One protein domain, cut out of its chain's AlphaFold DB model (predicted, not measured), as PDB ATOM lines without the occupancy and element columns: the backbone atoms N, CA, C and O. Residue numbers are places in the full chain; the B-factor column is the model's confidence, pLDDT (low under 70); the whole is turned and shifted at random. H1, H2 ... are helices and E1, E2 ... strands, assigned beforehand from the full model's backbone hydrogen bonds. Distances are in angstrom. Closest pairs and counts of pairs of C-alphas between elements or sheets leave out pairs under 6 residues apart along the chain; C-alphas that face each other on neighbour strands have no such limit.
ATOM      1  N   ILE A 130     134.370 121.483 153.476       89.00
ATOM      2  CA  ILE A 130     133.301 121.262 154.454       89.00
ATOM      3  C   ILE A 130     133.907 120.675 155.731       89.00
ATOM      4  O   ILE A 130     134.574 119.644 155.695       89.00
ATOM      5  N   HIS A 131     133.615 121.323 156.853       90.19
ATOM      6  CA  HIS A 131     134.004 120.924 158.199       90.19
ATOM      7  C   HIS A 131     132.793 120.328 158.902       90.19
ATOM      8  O   HIS A 131     131.814 121.023 159.163       90.19
ATOM      9  N   TRP A 132     132.831 119.028 159.145       90.94
ATOM     10  CA  TRP A 132     131.771 118.256 159.770       90.94
ATOM     11  C   TRP A 132     131.883 118.295 161.289       90.94
ATOM     12  O   TRP A 132     132.959 118.152 161.866       90.94
ATOM     13  N   ASP A 133     130.739 118.430 161.934       87.00
ATOM     14  CA  ASP A 133     130.554 118.269 163.360       87.00
ATOM     15  C   ASP A 133     129.482 117.208 163.605       87.00
ATOM     16  O   ASP A 133     128.480 117.121 162.892       87.00
ATOM     17  N   TYR A 134     129.725 116.403 164.627       82.19
ATOM     18  CA  TYR A 134     128.785 115.422 165.130       82.19
ATOM     19  C   TYR A 134     128.691 115.629 166.628       82.19
ATOM     20  O   TYR A 134     129.616 115.277 167.378       82.19
ATOM     21  N   SER A 135     127.591 116.238 167.051       65.38
ATOM     22  CA  SER A 135     127.351 116.557 168.445       65.38
ATOM     23  C   SER A 135     125.960 116.085 168.861       65.38
ATOM     24  O   SER A 135     124.959 116.304 168.185       65.38
ATOM     25  N   ALA A 136     125.895 115.436 170.024       50.12
ATOM     26  CA  ALA A 136     124.647 115.068 170.695       50.12
ATOM     27  C   ALA A 136     124.086 116.248 171.514       50.12
ATOM     28  O   ALA A 136     123.668 116.081 172.662       50.12
ATOM     29  N   THR A 137     124.213 117.472 170.990       45.09
ATOM     30  CA  THR A 137     124.025 118.720 171.752       45.09
ATOM     31  C   THR A 137     122.898 119.597 171.240       45.09
ATOM     32  O   THR A 137     122.791 120.754 171.660       45.09
ATOM     33  N   SER A 138     122.008 119.068 170.399       47.03
ATOM     34  CA  SER A 138     120.761 119.769 170.126       47.03
ATOM     35  C   SER A 138     120.029 120.045 171.453       47.03
ATOM     36  O   SER A 138     120.197 119.351 172.463       47.03
ATOM     37  N   PHE A 139     119.243 121.121 171.495       40.19
ATOM     38  CA  PHE A 139     118.550 121.573 172.711       40.19
ATOM     39  C   PHE A 139     117.606 120.500 173.309       40.19
ATOM     40  O   PHE A 139     117.225 120.580 174.479       40.19
ATOM     41  N   ASP A 140     117.252 119.491 172.516       50.69
ATOM     42  CA  ASP A 140     116.450 118.309 172.827       50.69
ATOM     43  C   ASP A 140     117.261 117.017 173.074       50.69
ATOM     44  O   ASP A 140     116.676 116.020 173.505       50.69
ATOM     45  N   GLY A 141     118.594 117.043 172.944       52.66
ATOM     46  CA  GLY A 141     119.475 115.893 173.192       52.66
ATOM     47  C   GLY A 141     119.476 114.859 172.065       52.66
ATOM     48  O   GLY A 141     119.735 113.682 172.317       52.66
ATOM     49  N   GLU A 142     119.146 115.295 170.855       60.19
ATOM     50  CA  GLU A 142     119.218 114.526 169.621       60.19
ATOM     51  C   GLU A 142     120.629 114.638 169.012       60.19
ATOM     52  O   GLU A 142     121.368 115.606 169.229       60.19
ATOM     53  N   GLU A 143     121.050 113.581 168.319       68.12
ATOM     54  CA  GLU A 143     122.339 113.542 167.633       68.12
ATOM     55  C   GLU A 143     122.193 114.256 166.289       68.12
ATOM     56  O   GLU A 143     121.391 113.852 165.449       68.12
ATOM     57  N   GLU A 144     122.948 115.337 166.093       71.88
ATOM     58  CA  GLU A 144     122.905 116.121 164.863       71.88
ATOM     59  C   GLU A 144     124.243 116.047 164.128       71.88
ATOM     60  O   GLU A 144     125.304 116.361 164.679       71.88
ATOM     61  N   ILE A 145     124.181 115.690 162.842       79.31
ATOM     62  CA  ILE A 145     125.287 115.928 161.917       79.31
ATOM     63  C   ILE A 145     125.129 117.326 161.329       79.31
ATOM     64  O   ILE A 145     124.165 117.620 160.610       79.31
ATOM     65  N   ASN A 146     126.135 118.156 161.566       80.88
ATOM     66  CA  ASN A 146     126.226 119.494 161.016       80.88
ATOM     67  C   ASN A 146     127.502 119.630 160.179       80.88
ATOM     68  O   ASN A 146     128.502 118.969 160.425       80.88
ATOM     69  N   GLY A 147     127.474 120.468 159.150       85.25
ATOM     70  CA  GLY A 147     128.643 120.790 158.331       85.25
ATOM     71  C   GLY A 147     128.803 122.295 158.199       85.25
ATOM     72  O   GLY A 147     127.815 123.024 158.214       85.25
ATOM     73  N   ILE A 148     130.022 122.798 158.047       86.06
ATOM     74  CA  ILE A 148     130.297 124.220 157.830       86.06
ATOM     75  C   ILE A 148     131.265 124.367 156.660       86.06
ATOM     76  O   ILE A 148     132.351 123.807 156.668       86.06
ATOM     77  N   LEU A 149     130.876 125.143 155.655       85.94
ATOM     78  CA  LEU A 149     131.713 125.553 154.536       85.94
ATOM     79  C   LEU A 149     132.013 127.042 154.664       85.94
ATOM     80  O   LEU A 149     131.108 127.879 154.712       85.94
ATOM     81  N   PHE A 150     133.295 127.373 154.676       84.50
ATOM     82  CA  PHE A 150     133.747 128.752 154.583       84.50
ATOM     83  C   PHE A 150     133.938 129.108 153.110       84.50
ATOM     84  O   PHE A 150     134.710 128.463 152.400       84.50
ATOM     85  N   GLU A 151     133.237 130.138 152.641       80.00
ATOM     86  CA  GLU A 151     133.410 130.683 151.297       80.00
ATOM     87  C   GLU A 151     133.767 132.167 151.381       80.00
ATOM     88  O   GLU A 151     133.581 132.846 152.394       80.00
ATOM     89  N   GLN A 152     134.279 132.717 150.284       76.12
ATOM     90  CA  GLN A 152     134.652 134.122 150.262       76.12
ATOM     91  C   GLN A 152     133.449 135.030 150.539       76.12
ATOM     92  O   GLN A 152     132.510 135.121 149.750       76.12
ATOM     93  N   GLY A 153     133.501 135.711 151.684       71.94
ATOM     94  CA  GLY A 153     132.467 136.642 152.119       71.94
ATOM     95  C   GLY A 153     131.175 135.989 152.610       71.94
ATOM     96  O   GLY A 153     130.189 136.706 152.738       71.94
ATOM     97  N   LYS A 154     131.141 134.677 152.881       74.88
ATOM     98  CA  LYS A 154     129.981 133.998 153.486       74.88
ATOM     99  C   LYS A 154     130.399 132.730 154.229       74.88
ATOM    100  O   LYS A 154     131.407 132.110 153.914       74.88
ATOM    101  N   VAL A 155     129.604 132.331 155.209       76.94
ATOM    102  CA  VAL A 155     129.738 131.018 155.844       76.94
ATOM    103  C   VAL A 155     128.457 130.266 155.579       76.94
ATOM    104  O   VAL A 155     127.378 130.816 155.760       76.94
ATOM    105  N   THR A 156     128.563 129.019 155.158       80.44
ATOM    106  CA  THR A 156     127.415 128.201 154.804       80.44
ATOM    107  C   THR A 156     127.381 126.980 155.711       80.44
ATOM    108  O   THR A 156     128.348 126.236 155.799       80.44
ATOM    109  N   ARG A 157     126.275 126.780 156.421       78.75
ATOM    110  CA  ARG A 157     126.072 125.663 157.346       78.75
ATOM    111  C   ARG A 157     125.138 124.627 156.739       78.75
ATOM    112  O   ARG A 157     124.147 124.989 156.112       78.75
ATOM    113  N   PHE A 158     125.438 123.359 156.955       77.69
ATOM    114  CA  PHE A 158     124.702 122.189 156.501       77.69
ATOM    115  C   PHE A 158     124.105 121.499 157.721       77.69
ATOM    116  O   PHE A 158     124.808 121.295 158.702       77.69
ATOM    117  N   TYR A 159     122.832 121.132 157.645       76.00
ATOM    118  CA  TYR A 159     122.099 120.448 158.710       76.00
ATOM    119  C   TYR A 159     121.454 119.189 158.143       76.00
ATOM    120  O   TYR A 159     120.841 119.260 157.078       76.00
ATOM    121  N   GLN A 160     121.537 118.067 158.851       71.50
ATOM    122  CA  GLN A 160     121.002 116.771 158.408       71.50
ATOM    123  C   GLN A 160     119.473 116.725 158.212       71.50
ATOM    124  O   GLN A 160     118.976 115.904 157.453       71.50
ATOM    125  N   LYS A 161     118.732 117.580 158.921       63.88
ATOM    126  CA  LYS A 161     117.305 117.945 158.801       63.88
ATOM    127  C   LYS A 161     116.788 118.130 160.207       63.88
ATOM    128  O   LYS A 161     116.807 117.204 161.001       63.88
ATOM    129  N   PHE A 162     116.184 119.280 160.444       50.06
ATOM    130  CA  PHE A 162     115.300 119.443 161.578       50.06
ATOM    131  C   PHE A 162     114.166 120.328 161.112       50.06
ATOM    132  O   PHE A 162     114.410 121.426 160.593       50.06
ATOM    133  N   SER A 163     112.935 119.835 161.231       52.56
ATOM    134  CA  SER A 163     111.722 120.541 160.816       52.56
ATOM    135  C   SER A 163     111.624 121.954 161.382       52.56
ATOM    136  O   SER A 163     110.850 122.727 160.850       52.56
ATOM    137  N   ASP A 164     112.443 122.316 162.371       50.03
ATOM    138  CA  ASP A 164     112.345 123.572 163.105       50.03
ATOM    139  C   ASP A 164     113.423 124.604 162.688       50.03
ATOM    140  O   ASP A 164     113.187 125.809 162.775       50.03
ATOM    141  N   MET A 165     114.577 124.183 162.139       56.88
ATOM    142  CA  MET A 165     115.617 125.100 161.611       56.88
ATOM    143  C   MET A 165     115.488 125.361 160.100       56.88
ATOM    144  O   MET A 165     116.030 126.334 159.557       56.88
ATOM    145  N   CYS A 166     114.747 124.509 159.390       63.62
ATOM    146  CA  CYS A 166     114.645 124.538 157.929       63.62
ATOM    147  C   CYS A 166     113.503 125.426 157.389       63.62
ATOM    148  O   CYS A 166     113.400 125.584 156.172       63.62
ATOM    149  N   GLU A 167     112.682 126.057 158.238       60.09
ATOM    150  CA  GLU A 167     111.368 126.581 157.807       60.09
ATOM    151  C   GLU A 167     111.359 127.935 157.081       60.09
ATOM    152  O   GLU A 167     110.328 128.318 156.531       60.09
ATOM    153  N   THR A 168     112.476 128.664 157.002       58.34
ATOM    154  CA  THR A 168     112.485 129.976 156.318       58.34
ATOM    155  C   THR A 168     113.682 130.097 155.380       58.34
ATOM    156  O   THR A 168     114.788 130.273 155.861       58.34
ATOM    157  N   ASP A 169     113.501 129.946 154.063       59.97
ATOM    158  CA  ASP A 169     114.516 130.173 153.005       59.97
ATOM    159  C   ASP A 169     115.695 129.174 152.922       59.97
ATOM    160  O   ASP A 169     116.850 129.569 152.758       59.97
ATOM    161  N   SER A 170     115.443 127.870 153.089       65.94
ATOM    162  CA  SER A 170     116.491 126.835 153.023       65.94
ATOM    163  C   SER A 170     116.796 126.416 151.588       65.94
ATOM    164  O   SER A 170     115.890 126.200 150.780       65.94
ATOM    165  N   GLN A 171     118.083 126.269 151.269       70.44
ATOM    166  CA  GLN A 171     118.518 125.552 150.071       70.44
ATOM    167  C   GLN A 171     118.741 124.093 150.467       70.44
ATOM    168  O   GLN A 171     119.369 123.829 151.482       70.44
ATOM    169  N   ILE A 172     118.194 123.143 149.715       71.19
ATOM    170  CA  ILE A 172     118.431 121.717 149.966       71.19
ATOM    171  C   ILE A 172     119.582 121.276 149.066       71.19
ATOM    172  O   ILE A 172     119.660 121.711 147.914       71.19
ATOM    173  N   ASP A 173     120.472 120.444 149.591       74.75
ATOM    174  CA  ASP A 173     121.537 119.848 148.798       74.75
ATOM    175  C   ASP A 173     121.004 118.878 147.724       74.75
ATOM    176  O   ASP A 173     119.818 118.539 147.676       74.75
ATOM    177  N   GLU A 174     121.878 118.426 146.821       69.00
ATOM    178  CA  GLU A 174     121.460 117.591 145.686       69.00
ATOM    179  C   GLU A 174     120.861 116.238 146.102       69.00
ATOM    180  O   GLU A 174     120.044 115.691 145.357       69.00
ATOM    181  N   SER A 175     121.238 115.691 147.267       66.44
ATOM    182  CA  SER A 175     120.682 114.415 147.741       66.44
ATOM    183  C   SER A 175     119.310 114.574 148.393       66.44
ATOM    184  O   SER A 175     118.557 113.605 148.464       66.44
ATOM    185  N   GLY A 176     118.936 115.790 148.796       69.69
ATOM    186  CA  GLY A 176     117.680 116.035 149.493       69.69
ATOM    187  C   GLY A 176     117.771 115.809 151.001       69.69
ATOM    188  O   GLY A 176     116.742 115.884 151.685       69.69
ATOM    189  N   ASP A 177     118.965 115.503 151.504       70.19
ATOM    190  CA  ASP A 177     119.178 115.089 152.885       70.19
ATOM    191  C   ASP A 177     119.653 116.253 153.733       70.19
ATOM    192  O   ASP A 177     119.160 116.388 154.838       70.19
ATOM    193  N   PHE A 178     120.480 117.163 153.210       75.75
ATOM    194  CA  PHE A 178     121.011 118.271 154.002       75.75
ATOM    195  C   PHE A 178     120.374 119.610 153.626       75.75
ATOM    196  O   PHE A 178     120.161 119.930 152.455       75.75
ATOM    197  N   CYS A 179     120.097 120.429 154.638       76.38
ATOM    198  CA  CYS A 179     119.675 121.815 154.495       76.38
ATOM    199  C   CYS A 179     120.875 122.752 154.618       76.38
ATOM    200  O   CYS A 179     121.609 122.707 155.598       76.38
ATOM    201  N   ILE A 180     121.003 123.663 153.663       75.56
ATOM    202  CA  ILE A 180     122.045 124.670 153.547       75.56
ATOM    203  C   ILE A 180     121.513 126.020 154.053       75.56
ATOM    204  O   ILE A 180     120.452 126.496 153.627       75.56
ATOM    205  N   ARG A 181     122.264 126.653 154.957       74.06
ATOM    206  CA  ARG A 181     121.980 127.958 155.559       74.06
ATOM    207  C   ARG A 181     123.161 128.895 155.418       74.06
ATOM    208  O   ARG A 181     124.248 128.585 155.891       74.06
ATOM    209  N   ASP A 182     122.915 130.075 154.871       74.62
ATOM    210  CA  ASP A 182     123.903 131.145 154.906       74.62
ATOM    211  C   ASP A 182     123.926 131.766 156.309       74.62
ATOM    212  O   ASP A 182     122.905 132.196 156.848       74.62
ATOM    213  N   ALA A 183     125.105 131.781 156.911       68.38
ATOM    214  CA  ALA A 183     125.428 132.515 158.119       68.38
ATOM    215  C   ALA A 183     125.966 133.911 157.746       68.38
ATOM    216  O   ALA A 183     126.527 134.094 156.656       68.38
ATOM    217  N   PRO A 184     125.785 134.913 158.628       66.12
ATOM    218  CA  PRO A 184     126.268 136.265 158.384       66.12
ATOM    219  C   PRO A 184     127.778 136.287 158.138       66.12
ATOM    220  O   PRO A 184     128.529 135.426 158.602       66.12
ATOM    221  N   ILE A 185     128.209 137.296 157.381       60.62
ATOM    222  CA  ILE A 185     129.607 137.488 157.004       60.62
ATOM    223  C   ILE A 185     130.427 137.718 158.273       60.62
ATOM    224  O   ILE A 185     130.363 138.785 158.876       60.62
ATOM    225  N   VAL A 186     131.226 136.728 158.658       69.38
ATOM    226  CA  VAL A 186     132.209 136.879 159.732       69.38
ATOM    227  C   VAL A 186     133.455 137.577 159.198       69.38
ATOM    228  O   VAL A 186     133.970 137.252 158.126       69.38
ATOM    229  N   ASN A 187     133.958 138.557 159.946       76.31
ATOM    230  CA  ASN A 187     135.233 139.195 159.641       76.31
ATOM    231  C   ASN A 187     136.352 138.269 160.130       76.31
ATOM    232  O   ASN A 187     136.580 138.173 161.336       76.31
ATOM    233  N   ILE A 188     137.009 137.570 159.200       81.81
ATOM    234  CA  ILE A 188     138.100 136.636 159.502       81.81
ATOM    235  C   ILE A 188     139.445 137.350 159.363       81.81
ATOM    236  O   ILE A 188     139.743 137.944 158.325       81.81
ATOM    237  N   ARG A 189     140.276 137.281 160.407       83.88
ATOM    238  CA  ARG A 189     141.610 137.896 160.446       83.88
ATOM    239  C   ARG A 189     142.652 136.900 160.927       83.88
ATOM    240  O   ARG A 189     142.489 136.305 161.986       83.88
ATOM    241  N   ALA A 190     143.752 136.768 160.194       86.81
ATOM    242  CA  ALA A 190     144.885 135.963 160.636       86.81
ATOM    243  C   ALA A 190     145.579 136.618 161.847       86.81
ATOM    244  O   ALA A 190     145.871 137.817 161.829       86.81
ATOM    245  N   ARG A 191     145.848 135.831 162.893       88.56
ATOM    246  CA  ARG A 191     146.576 136.251 164.106       88.56
ATOM    247  C   ARG A 191     147.936 135.568 164.267       88.56
ATOM    248  O   ARG A 191     148.656 135.871 165.210       88.56
ATOM    249  N   GLY A 192     148.317 134.735 163.300       86.56
ATOM    250  CA  GLY A 192     149.589 134.018 163.261       86.56
ATOM    251  C   GLY A 192     149.375 132.522 163.440       86.56
ATOM    252  O   GLY A 192     149.566 131.770 162.494       86.56
ATOM    253  N   ASP A 193     148.950 132.115 164.631       87.62
ATOM    254  CA  ASP A 193     148.683 130.725 165.026       87.62
ATOM    255  C   ASP A 193     147.205 130.315 164.901       87.62
ATOM    256  O   ASP A 193     146.897 129.127 164.855       87.62
ATOM    257  N   TYR A 194     146.293 131.283 164.803       90.81
ATOM    258  CA  TYR A 194     144.869 131.060 164.552       90.81
ATOM    259  C   TYR A 194     144.264 132.168 163.687       90.81
ATOM    260  O   TYR A 194     144.876 133.215 163.431       90.81
ATOM    261  N   TYR A 195     143.023 131.953 163.264       89.94
ATOM    262  CA  TYR A 195     142.179 132.966 162.647       89.94
ATOM    263  C   TYR A 195     141.137 133.450 163.644       89.94
ATOM    264  O   TYR A 195     140.423 132.661 164.248       89.94
ATOM    265  N   GLN A 196     141.026 134.759 163.818       88.62
ATOM    266  CA  GLN A 196     139.967 135.355 164.617       88.62
ATOM    267  C   GLN A 196     138.771 135.638 163.713       88.62
ATOM    268  O   GLN A 196     138.905 136.406 162.760       88.62
ATOM    269  N   ALA A 197     137.622 135.039 164.015       85.88
ATOM    270  CA  ALA A 197     136.365 135.299 163.332       85.88
ATOM    271  C   ALA A 197     135.415 136.027 164.286       85.88
ATOM    272  O   ALA A 197     134.989 135.465 165.292       85.88
ATOM    273  N   CYS A 198     135.098 137.281 163.973       83.25
ATOM    274  CA  CYS A 198     134.148 138.081 164.741       83.25
ATOM    275  C   CYS A 198     132.887 138.323 163.915       83.25
ATOM    276  O   CYS A 198     132.966 138.616 162.715       83.25
ATOM    277  N   ASP A 199     131.734 138.235 164.566       74.06
ATOM    278  CA  ASP A 199     130.479 138.719 163.996       74.06
ATOM    279  C   ASP A 199     130.531 140.257 163.900       74.06
ATOM    280  O   ASP A 199     131.045 140.936 164.788       74.06
ATOM    281  N   THR A 200     130.063 140.819 162.783       66.31
ATOM    282  CA  THR A 200     130.144 142.257 162.490       66.31
ATOM    283  C   THR A 200     129.355 143.124 163.464       66.31
ATOM    284  O   THR A 200     129.726 144.282 163.663       66.31
ATOM    285  N   ASP A 201     128.304 142.570 164.074       65.94
ATOM    286  CA  ASP A 201     127.403 143.297 164.976       65.94
ATOM    287  C   ASP A 201     127.524 142.853 166.444       65.94
ATOM    288  O   ASP A 201     126.897 143.444 167.330       65.94
ATOM    289  N   SER A 202     128.337 141.829 166.720       60.41
ATOM    290  CA  SER A 202     128.536 141.276 168.059       60.41
ATOM    291  C   SER A 202     129.957 141.520 168.564       60.41
ATOM    292  O   SER A 202     130.895 141.730 167.802       60.41
ATOM    293  N   VAL A 203     130.121 141.476 169.885       64.44
ATOM    294  CA  VAL A 203     131.442 141.486 170.537       64.44
ATOM    295  C   VAL A 203     132.049 140.074 170.576       64.44
ATOM    296  O   VAL A 203     133.199 139.910 170.966       64.44
ATOM    297  N   ILE A 204     131.274 139.065 170.163       74.50
ATOM    298  CA  ILE A 204     131.674 137.660 170.186       74.50
ATOM    299  C   ILE A 204     132.652 137.401 169.039       74.50
ATOM    300  O   ILE A 204     132.328 137.580 167.859       74.50
ATOM    301  N   CYS A 205     133.846 136.954 169.406       84.94
ATOM    302  CA  CYS A 205     134.891 136.538 168.487       84.94
ATOM    303  C   CYS A 205     135.325 135.123 168.851       84.94
ATOM    304  O   CYS A 205     135.697 134.874 169.991       84.94
ATOM    305  N   VAL A 206     135.358 134.226 167.872       88.44
ATOM    306  CA  VAL A 206     135.899 132.875 168.043       88.44
ATOM    307  C   VAL A 206     137.289 132.786 167.431       88.44
ATOM    308  O   VAL A 206     137.612 133.472 166.454       88.44
ATOM    309  N   HIS A 207     138.136 131.953 168.021       91.69
ATOM    310  CA  HIS A 207     139.456 131.632 167.499       91.69
ATOM    311  C   HIS A 207     139.379 130.298 166.759       91.69
ATOM    312  O   HIS A 207     138.905 129.313 167.310       91.69
ATOM    313  N   ILE A 208     139.836 130.275 165.513       91.50
ATOM    314  CA  ILE A 208     139.812 129.108 164.633       91.50
ATOM    315  C   ILE A 208     141.252 128.646 164.430       91.50
ATOM    316  O   ILE A 208     142.043 129.318 163.761       91.50
ATOM    317  N   TYR A 209     141.587 127.505 165.014       92.25
ATOM    318  CA  TYR A 209     142.871 126.837 164.849       92.25
ATOM    319  C   TYR A 209     142.736 125.810 163.733       92.25
ATOM    320  O   TYR A 209     141.921 124.897 163.837       92.25
ATOM    321  N   ASN A 210     143.499 125.988 162.655       91.19
ATOM    322  CA  ASN A 210     143.455 125.082 161.513       91.19
ATOM    323  C   ASN A 210     144.365 123.874 161.751       91.19
ATOM    324  O   ASN A 210     145.512 124.044 162.166       91.19
ATOM    325  N   HIS A 211     143.871 122.684 161.421       91.00
ATOM    326  CA  HIS A 211     144.603 121.419 161.460       91.00
ATOM    327  C   HIS A 211     144.618 120.791 160.063       91.00
ATOM    328  O   HIS A 211     143.886 121.211 159.174       91.00
ATOM    329  N   GLU A 212     145.434 119.756 159.848       90.19
ATOM    330  CA  GLU A 212     145.534 119.098 158.532       90.19
ATOM    331  C   GLU A 212     144.207 118.472 158.065       90.19
ATOM    332  O   GLU A 212     143.952 118.400 156.866       90.19
ATOM    333  N   LYS A 213     143.370 118.014 159.003       90.94
ATOM    334  CA  LYS A 213     142.100 117.325 158.722       90.94
ATOM    335  C   LYS A 213     140.925 117.896 159.516       90.94
ATOM    336  O   LYS A 213     140.045 117.157 159.955       90.94
ATOM    337  N   GLY A 214     140.948 119.192 159.793       91.38
ATOM    338  CA  GLY A 214     139.845 119.851 160.476       91.38
ATOM    339  C   GLY A 214     140.267 121.130 161.167       91.38
ATOM    340  O   GLY A 214     141.280 121.736 160.835       91.38
ATOM    341  N   MET A 215     139.493 121.534 162.163       91.75
ATOM    342  CA  MET A 215     139.754 122.752 162.914       91.75
ATOM    343  C   MET A 215     139.236 122.663 164.345       91.75
ATOM    344  O   MET A 215     138.286 121.940 164.637       91.75
ATOM    345  N   THR A 216     139.846 123.445 165.227       91.69
ATOM    346  CA  THR A 216     139.351 123.666 166.586       91.69
ATOM    347  C   THR A 216     138.866 125.102 166.709       91.69
ATOM    348  O   THR A 216     139.621 126.048 166.476       91.69
ATOM    349  N   PHE A 217     137.612 125.265 167.111       89.44
ATOM    350  CA  PHE A 217     137.056 126.534 167.553       89.44
ATOM    351  C   PHE A 217     137.311 126.682 169.040       89.44
ATOM    352  O   PHE A 217     137.008 125.773 169.805       89.44
ATOM    353  N   TYR A 218     137.820 127.834 169.447       89.56
ATOM    354  CA  TYR A 218     137.885 128.245 170.839       89.56
ATOM    355  C   TYR A 218     137.054 129.510 171.012       89.56
ATOM    356  O   TYR A 218     137.260 130.490 170.289       89.56
ATOM    357  N   ASP A 219     136.124 129.483 171.960       87.94
ATOM    358  CA  ASP A 219     135.376 130.660 172.381       87.94
ATOM    359  C   ASP A 219     136.026 131.241 173.651       87.94
ATOM    360  O   ASP A 219     135.949 130.627 174.722       87.94
ATOM    361  N   PRO A 220     136.676 132.416 173.568       85.44
ATOM    362  CA  PRO A 220     137.293 133.051 174.726       85.44
ATOM    363  C   PRO A 220     136.294 133.475 175.808       85.44
ATOM    364  O   PRO A 220     136.690 133.595 176.963       85.44
ATOM    365  N   ASP A 221     135.023 133.714 175.460       85.06
ATOM    366  CA  ASP A 221     134.004 134.156 176.418       85.06
ATOM    367  C   ASP A 221     133.489 132.987 177.270       85.06
ATOM    368  O   ASP A 221     133.141 133.169 178.441       85.06
ATOM    369  N   TRP A 222     133.442 131.786 176.688       82.38
ATOM    370  CA  TRP A 222     132.956 130.566 177.346       82.38
ATOM    371  C   TRP A 222     134.071 129.617 177.787       82.38
ATOM    372  O   TRP A 222     133.785 128.627 178.461       82.38
ATOM    373  N   GLU A 223     135.319 129.921 177.424       85.75
ATOM    374  CA  GLU A 223     136.504 129.099 177.678       85.75
ATOM    375  C   GLU A 223     136.303 127.634 177.246       85.75
ATOM    376  O   GLU A 223     136.729 126.697 177.926       85.75
ATOM    377  N   ASN A 224     135.621 127.425 176.117       84.44
ATOM    378  CA  ASN A 224     135.302 126.103 175.586       84.44
ATOM    379  C   ASN A 224     135.917 125.886 174.201       84.44
ATOM    380  O   ASN A 224     136.196 126.840 173.469       84.44
ATOM    381  N   CYS A 225     136.138 124.616 173.859       87.81
ATOM    382  CA  CYS A 225     136.607 124.230 172.538       87.81
ATOM    383  C   CYS A 225     135.648 123.253 171.866       87.81
ATOM    384  O   CYS A 225     135.093 122.364 172.513       87.81
ATOM    385  N   ALA A 226     135.487 123.418 170.557       87.12
ATOM    386  CA  ALA A 226     134.729 122.521 169.699       87.12
ATOM    387  C   ALA A 226     135.592 122.124 168.499       87.12
ATOM    388  O   ALA A 226     136.171 122.980 167.830       87.12
ATOM    389  N   ASP A 227     135.676 120.825 168.232       89.75
ATOM    390  CA  ASP A 227     136.487 120.273 167.148       89.75
ATOM    391  C   ASP A 227     135.591 119.867 165.980       89.75
ATOM    392  O   ASP A 227     134.631 119.117 166.168       89.75
ATOM    393  N   GLN A 228     135.947 120.313 164.779       90.19
ATOM    394  CA  GLN A 228     135.294 119.936 163.530       90.19
ATOM    395  C   GLN A 228     136.271 119.194 162.628       90.19
ATOM    396  O   GLN A 228     137.453 119.529 162.566       90.19
ATOM    397  N   VAL A 229     135.769 118.184 161.929       93.25
ATOM    398  CA  VAL A 229     136.543 117.277 161.083       93.25
ATOM    399  C   VAL A 229     136.380 117.666 159.621       93.25
ATOM    400  O   VAL A 229     135.266 117.833 159.140       93.25
ATOM    401  N   SER A 230     137.481 117.745 158.888       92.19
ATOM    402  CA  SER A 230     137.493 117.945 157.441       92.19
ATOM    403  C   SER A 230     138.228 116.804 156.737       92.19
ATOM    404  O   SER A 230     138.624 115.819 157.366       92.19
ATOM    405  N   GLY A 231     138.344 116.869 155.413       88.12
ATOM    406  CA  GLY A 231     139.019 115.846 154.617       88.12
ATOM    407  C   GLY A 231     138.278 114.511 154.501       88.12
ATOM    408  O   GLY A 231     138.815 113.589 153.890       88.12
ATOM    409  N   ILE A 232     137.061 114.410 155.044       90.25
ATOM    410  CA  ILE A 232     136.181 113.244 154.910       90.25
ATOM    411  C   ILE A 232     135.036 113.536 153.952       90.25
ATOM    412  O   ILE A 232     134.549 114.668 153.841       90.25
ATOM    413  N   GLU A 233     134.590 112.498 153.251       88.00
ATOM    414  CA  GLU A 233     133.435 112.618 152.376       88.00
ATOM    415  C   GLU A 233     132.165 112.911 153.183       88.00
ATOM    416  O   GLU A 233     132.069 112.662 154.387       88.00
ATOM    417  N   LYS A 234     131.169 113.464 152.495       86.62
ATOM    418  CA  LYS A 234     129.835 113.646 153.058       86.62
ATOM    419  C   LYS A 234     129.307 112.296 153.579       86.62
ATOM    420  O   LYS A 234     129.383 111.319 152.832       86.62
ATOM    421  N   PRO A 235     128.720 112.236 154.789       86.94
ATOM    422  CA  PRO A 235     128.201 110.986 155.322       86.94
ATOM    423  C   PRO A 235     127.074 110.428 154.460       86.94
ATOM    424  O   PRO A 235     126.135 111.137 154.081       86.94
ATOM    425  N   GLU A 236     127.144 109.126 154.200       85.12
ATOM    426  CA  GLU A 236     125.979 108.365 153.776       85.12
ATOM    427  C   GLU A 236     125.070 108.154 154.986       85.12
ATOM    428  O   GLU A 236     125.520 107.716 156.044       85.12
ATOM    429  N   LEU A 237     123.788 108.477 154.820       84.31
ATOM    430  CA  LEU A 237     122.804 108.366 155.886       84.31
ATOM    431  C   LEU A 237     121.980 107.093 155.732       84.31
ATOM    432  O   LEU A 237     121.439 106.806 154.660       84.31
ATOM    433  N   VAL A 238     121.844 106.353 156.824       84.12
ATOM    434  CA  VAL A 238     121.038 105.139 156.913       84.12
ATOM    435  C   VAL A 238     119.947 105.319 157.954       84.12
ATOM    436  O   VAL A 238     120.161 105.938 158.989       84.12
ATOM    437  N   ALA A 239     118.756 104.797 157.666       80.12
ATOM    438  CA  ALA A 239     117.672 104.816 158.635       80.12
ATOM    439  C   ALA A 239     117.974 103.839 159.782       80.12
ATOM    440  O   ALA A 239     118.240 102.656 159.536       80.12
ATOM    441  N   ASP A 240     117.895 104.324 161.015       73.62
ATOM    442  CA  ASP A 240     117.910 103.529 162.229       73.62
ATOM    443  C   ASP A 240     116.595 102.729 162.364       73.62
ATOM    444  O   ASP A 240     115.674 102.791 161.540       73.62
ATOM    445  N   GLY A 241     116.484 101.941 163.435       71.31
ATOM    446  CA  GLY A 241     115.278 101.156 163.718       71.31
ATOM    447  C   GLY A 241     114.009 101.977 164.008       71.31
ATOM    448  O   GLY A 241     112.945 101.372 164.163       71.31
ATOM    449  N   ASN A 242     114.108 103.305 164.099       71.62
ATOM    450  CA  ASN A 242     113.041 104.251 164.419       71.62
ATOM    451  C   ASN A 242     112.837 105.325 163.325       71.62
ATOM    452  O   ASN A 242     112.157 106.315 163.592       71.62
ATOM    453  N   ASP A 243     113.364 105.110 162.113       68.88
ATOM    454  CA  ASP A 243     113.326 106.038 160.968       68.88
ATOM    455  C   ASP A 243     114.149 107.339 161.141       68.88
ATOM    456  O   ASP A 243     114.016 108.259 160.328       68.88
ATOM    457  N   TRP A 244     115.030 107.424 162.143       70.69
ATOM    458  CA  TRP A 244     116.061 108.463 162.226       70.69
ATOM    459  C   TRP A 244     117.170 108.174 161.235       70.69
ATOM    460  O   TRP A 244     117.523 107.026 161.004       70.69
ATOM    461  N   LEU A 245     117.726 109.212 160.628       76.69
ATOM    462  CA  LEU A 245     118.888 109.051 159.773       76.69
ATOM    463  C   LEU A 245     120.141 109.152 160.645       76.69
ATOM    464  O   LEU A 245     120.280 110.107 161.397       76.69
ATOM    465  N   GLU A 246     121.055 108.201 160.518       80.94
ATOM    466  CA  GLU A 246     122.362 108.206 161.183       80.94
ATOM    467  C   GLU A 246     123.466 108.014 160.130       80.94
ATOM    468  O   GLU A 246     123.212 107.398 159.087       80.94
ATOM    469  N   PRO A 247     124.686 108.537 160.351       87.12
ATOM    470  CA  PRO A 247     125.813 108.220 159.485       87.12
ATOM    471  C   PRO A 247     126.151 106.726 159.562       87.12
ATOM    472  O   PRO A 247     125.909 106.061 160.568       87.12
ATOM    473  N   THR A 248     126.750 106.181 158.504       90.12
ATOM    474  CA  THR A 248     127.240 104.796 158.532       90.12
ATOM    475  C   THR A 248     128.329 104.590 159.593       90.12
ATOM    476  O   THR A 248     129.126 105.487 159.873       90.12
ATOM    477  N   ASP A 249     128.419 103.366 160.130       90.56
ATOM    478  CA  ASP A 249     129.473 102.976 161.083       90.56
ATOM    479  C   ASP A 249     130.886 103.272 160.545       90.56
ATOM    480  O   ASP A 249     131.759 103.703 161.293       90.56
ATOM    481  N   GLU A 250     131.106 103.057 159.243       93.25
ATOM    482  CA  GLU A 250     132.385 103.314 158.567       93.25
ATOM    483  C   GLU A 250     132.747 104.802 158.602       93.25
ATOM    484  O   GLU A 250     133.865 105.158 158.975       93.25
ATOM    485  N   TRP A 251     131.783 105.672 158.292       93.12
ATOM    486  CA  TRP A 251     131.983 107.116 158.366       93.12
ATOM    487  C   TRP A 251     132.239 107.569 159.806       93.12
ATOM    488  O   TRP A 251     133.145 108.360 160.059       93.12
ATOM    489  N   MET A 252     131.487 107.029 160.770       91.25
ATOM    490  CA  MET A 252     131.665 107.349 162.188       91.25
ATOM    491  C   MET A 252     133.022 106.901 162.732       91.25
ATOM    492  O   MET A 252     133.602 107.593 163.571       91.25
ATOM    493  N   GLU A 253     133.546 105.761 162.287       93.56
ATOM    494  CA  GLU A 253     134.884 105.304 162.666       93.56
ATOM    495  C   GLU A 253     135.960 106.267 162.143       93.56
ATOM    496  O   GLU A 253     136.830 106.686 162.912       93.56
ATOM    497  N   GLU A 254     135.863 106.684 160.877       94.81
ATOM    498  CA  GLU A 254     136.783 107.653 160.275       94.81
ATOM    499  C   GLU A 254     136.699 109.031 160.951       94.81
ATOM    500  O   GLU A 254     137.724 109.586 161.361       94.81
ATOM    501  N   PHE A 255     135.485 109.548 161.154       93.19
ATOM    502  CA  PHE A 255     135.237 110.810 161.848       93.19
ATOM    503  C   PHE A 255     135.857 110.810 163.249       93.19
ATOM    504  O   PHE A 255     136.592 111.729 163.611       93.19
ATOM    505  N   ASN A 256     135.613 109.761 164.042       91.88
ATOM    506  CA  ASN A 256     136.142 109.665 165.403       91.88
ATOM    507  C   ASN A 256     137.666 109.519 165.434       91.88
ATOM    508  O   ASN A 256     138.314 110.063 166.332       91.88
ATOM    509  N   GLN A 257     138.244 108.811 164.463       93.94
ATOM    510  CA  GLN A 257     139.690 108.689 164.328       93.94
ATOM    511  C   GLN A 257     140.334 110.056 164.064       93.94
ATOM    512  O   GLN A 257     141.296 110.419 164.743       93.94
ATOM    513  N   ILE A 258     139.783 110.845 163.140       94.06
ATOM    514  CA  ILE A 258     140.307 112.184 162.840       94.06
ATOM    515  C   ILE A 258     140.051 113.148 163.995       94.06
ATOM    516  O   ILE A 258     140.950 113.891 164.381       94.06
ATOM    517  N   LYS A 259     138.866 113.098 164.615       91.25
ATOM    518  CA  LYS A 259     138.568 113.888 165.814       91.25
ATOM    519  C   LYS A 259     139.601 113.609 166.905       91.25
ATOM    520  O   LYS A 259     140.079 114.545 167.530       91.25
ATOM    521  N   TYR A 260     140.022 112.358 167.101       90.56
ATOM    522  CA  TYR A 260     141.094 112.023 168.044       90.56
ATOM    523  C   TYR A 260     142.464 112.611 167.654       90.56
ATOM    524  O   TYR A 260     143.190 113.075 168.533       90.56
ATOM    525  N   GLU A 261     142.811 112.614 166.363       91.62
ATOM    526  CA  GLU A 261     144.035 113.249 165.845       91.62
ATOM    527  C   GLU A 261     144.027 114.757 166.126       91.62
ATOM    528  O   GLU A 261     144.937 115.256 166.788       91.62
ATOM    529  N   ILE A 262     142.944 115.452 165.756       91.38
ATOM    530  CA  ILE A 262     142.733 116.872 166.072       91.38
ATOM    531  C   ILE A 262     142.866 117.099 167.571       91.38
ATOM    532  O   ILE A 262     143.580 118.005 167.992       91.38
ATOM    533  N   LYS A 263     142.240 116.235 168.386       87.75
ATOM    534  CA  LYS A 263     142.261 116.357 169.843       87.75
ATOM    535  C   LYS A 263     143.667 116.339 170.443       87.75
ATOM    536  O   LYS A 263     143.862 116.926 171.509       87.75
ATOM    537  N   SER A 264     144.610 115.662 169.793       87.75
ATOM    538  CA  SER A 264     146.012 115.595 170.211       87.75
ATOM    539  C   SER A 264     146.822 116.830 169.808       87.75
ATOM    540  O   SER A 264     147.826 117.119 170.459       87.75
ATOM    541  N   ASP A 265     146.399 117.538 168.761       89.00
ATOM    542  CA  ASP A 265     147.121 118.672 168.165       89.00
ATOM    543  C   ASP A 265     146.517 120.034 168.559       89.00
ATOM    544  O   ASP A 265     146.951 121.090 168.090       89.00
ATOM    545  N   ARG A 266     145.521 120.026 169.455       87.25
ATOM    546  CA  ARG A 266     144.820 121.222 169.939       87.25
ATOM    547  C   ARG A 266     145.773 122.221 170.596       87.25
ATOM    548  O   ARG A 266     146.764 121.835 171.223       87.25
ATOM    549  N   PRO A 267     145.460 123.523 170.526       88.06
ATOM    550  CA  PRO A 267     146.178 124.512 171.316       88.06
ATOM    551  C   PRO A 267     145.979 124.245 172.815       88.06
ATOM    552  O   PRO A 267     144.892 123.864 173.244       88.06
ATOM    553  N   TYR A 268     146.999 124.543 173.626       86.56
ATOM    554  CA  TYR A 268     146.984 124.319 175.084       86.56
ATOM    555  C   TYR A 268     145.770 124.947 175.792       86.56
ATOM    556  O   TYR A 268     145.311 124.452 176.815       86.56
ATOM    557  N   VAL A 269     145.215 126.030 175.236       85.62
ATOM    558  CA  VAL A 269     144.004 126.678 175.761       85.62
ATOM    559  C   VAL A 269     142.790 125.734 175.803       85.62
ATOM    560  O   VAL A 269     141.905 125.916 176.633       85.62
ATOM    561  N   CYS A 270     142.776 124.693 174.970       85.06
ATOM    562  CA  CYS A 270     141.723 123.685 174.932       85.06
ATOM    563  C   CYS A 270     141.943 122.510 175.896       85.06
ATOM    564  O   CYS A 270     140.989 121.782 176.164       85.06
ATOM    565  N   ASP A 271     143.145 122.328 176.456       79.69
ATOM    566  CA  ASP A 271     143.450 121.201 177.356       79.69
ATOM    567  C   ASP A 271     142.714 121.301 178.705       79.69
ATOM    568  O   ASP A 271     142.449 120.289 179.357       79.69
ATOM    569  N   GLU A 272     142.382 122.525 179.127       62.06
ATOM    570  CA  GLU A 272     141.651 122.824 180.368       62.06
ATOM    571  C   GLU A 272     140.160 123.131 180.122       62.06
ATOM    572  O   GLU A 272     139.407 123.350 181.073       62.06
ATOM    573  N   SER A 273     139.731 123.125 178.856       59.25
ATOM    574  CA  SER A 273     138.373 123.475 178.444       59.25
ATOM    575  C   SER A 273     137.396 122.302 178.598       59.25
ATOM    576  O   SER A 273     137.780 121.129 178.534       59.25
ATOM    577  N   PHE A 274     136.113 122.597 178.817       52.41
ATOM    578  CA  PHE A 274     135.075 121.572 178.718       52.41
ATOM    579  C   PHE A 274     134.879 121.223 177.238       52.41
ATOM    580  O   PHE A 274     134.522 122.102 176.455       52.41
ATOM    581  N   ASP A 275     135.101 119.955 176.873       53.69
ATOM    582  CA  ASP A 275     134.660 119.420 175.580       53.69
ATOM    583  C   ASP A 275     133.126 119.578 175.514       53.69
ATOM    584  O   ASP A 275     132.420 119.035 176.374       53.69
ATOM    585  N   VAL A 276     132.632 120.343 174.537       50.19
ATOM    586  CA  VAL A 276     131.194 120.496 174.239       50.19
ATOM    587  C   VAL A 276     130.796 119.549 173.117       50.19
ATOM    588  O   VAL A 276     131.602 119.375 172.175       50.19
TER     589      VAL A 276
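What this domain is: This is residues 130 to 276 of the 276 residues of an uncharacterized protein of Euryarchaeota archaeon (UniProt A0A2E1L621). Two strongly twisted sheets stand partly face to face with their strands crossed, a sandwich in which the chain passes once from the four-strand sheet to the five-strand one, at E4 to E5. The long helix H1 packs on one face of the five-strand sheet, towards its E9 edge, and the small hairpin E10 and E11 lies far from the middle. The printed part has 147 residues, with eleven named strands, E1 to E11, and then H1; the sheets run E5 E6 E7 E8 E9, E1 E2 E3 E4 and E10 E11, each antiparallel. The class is mixed, helices and strands; the whole is compact, with a radius of gyration of the C-alphas of 15.7 A, and spans 45 by 34 by 27 A.

How they stand to each other: Begin with the larger sheet, a meander, each strand the antiparallel neighbour of the one before: E5 (residues 186 to 190), E6 (195 to 199), E7 (205 to 211), E8 (214 to 219) and E9 (224 to 229). Look for N 187 and O 198, 2.9 A, between E5 and E6; N 195 and O 208, 2.9 A, between E6 and E7; N 207 and O 218, 2.8 A, between E7 and E8; N 217 and O 226, 2.8 A, between E8 and E9. H1 (249 to 265) is on this sheet at a height of 6.7 A, over E9 and only just over E8, on which 3 of its C-alphas fall; it runs slantwise at 50 degrees to E9 on the local plane. Their closest C-alphas are Val 229 and Lys 259, 6.2 A. In H1 every O i to N i+4 pair is within hydrogen-bond range. The second meander is E1 (130 to 135), E2 (144 to 151), E3 (154 to 159) and E4 (179 to 183), with N 133 and O 146 at 2.8 A, N 149 and O 156 at 2.8 A, and N 157 and O 181 at 2.8 A. The facing parts of the two sheets are 10.0 A centre to centre, their strands at 87 degrees. The closest C-alphas of E1 and E9, Asp 133 and Gln 228, are 5.0 A apart. E4 runs on into E5 at 70 degrees. The hairpin E10 (237 to 239) and E11 (245 to 247) has N 238 and O 246 at 2.8 A; E2 and E11 are near each other, with 6 pairs of C-alphas within 10 A.

Where its parts are: Find C-alpha 130 at (133.301, 121.262, 154.454), where E1 begins. E2 is 22.5 A long and E7 19.3 A. H1 runs 24.7 A, from C-alpha 249 at (129.473, 102.976, 161.083) to C-alpha 265 at (147.121, 118.672, 168.165).

The domain as a whole: The C-alphas of Gly 192 and Gly 241 are the two farthest apart, 47.5 A. The printed part has no cut, and E3 to E4 is the long link, 19 residues. Mean pLDDT of the printed part is 78.5; 36 residues are under 70, among them 135 to 143, 161 to 170 and 272 to 276.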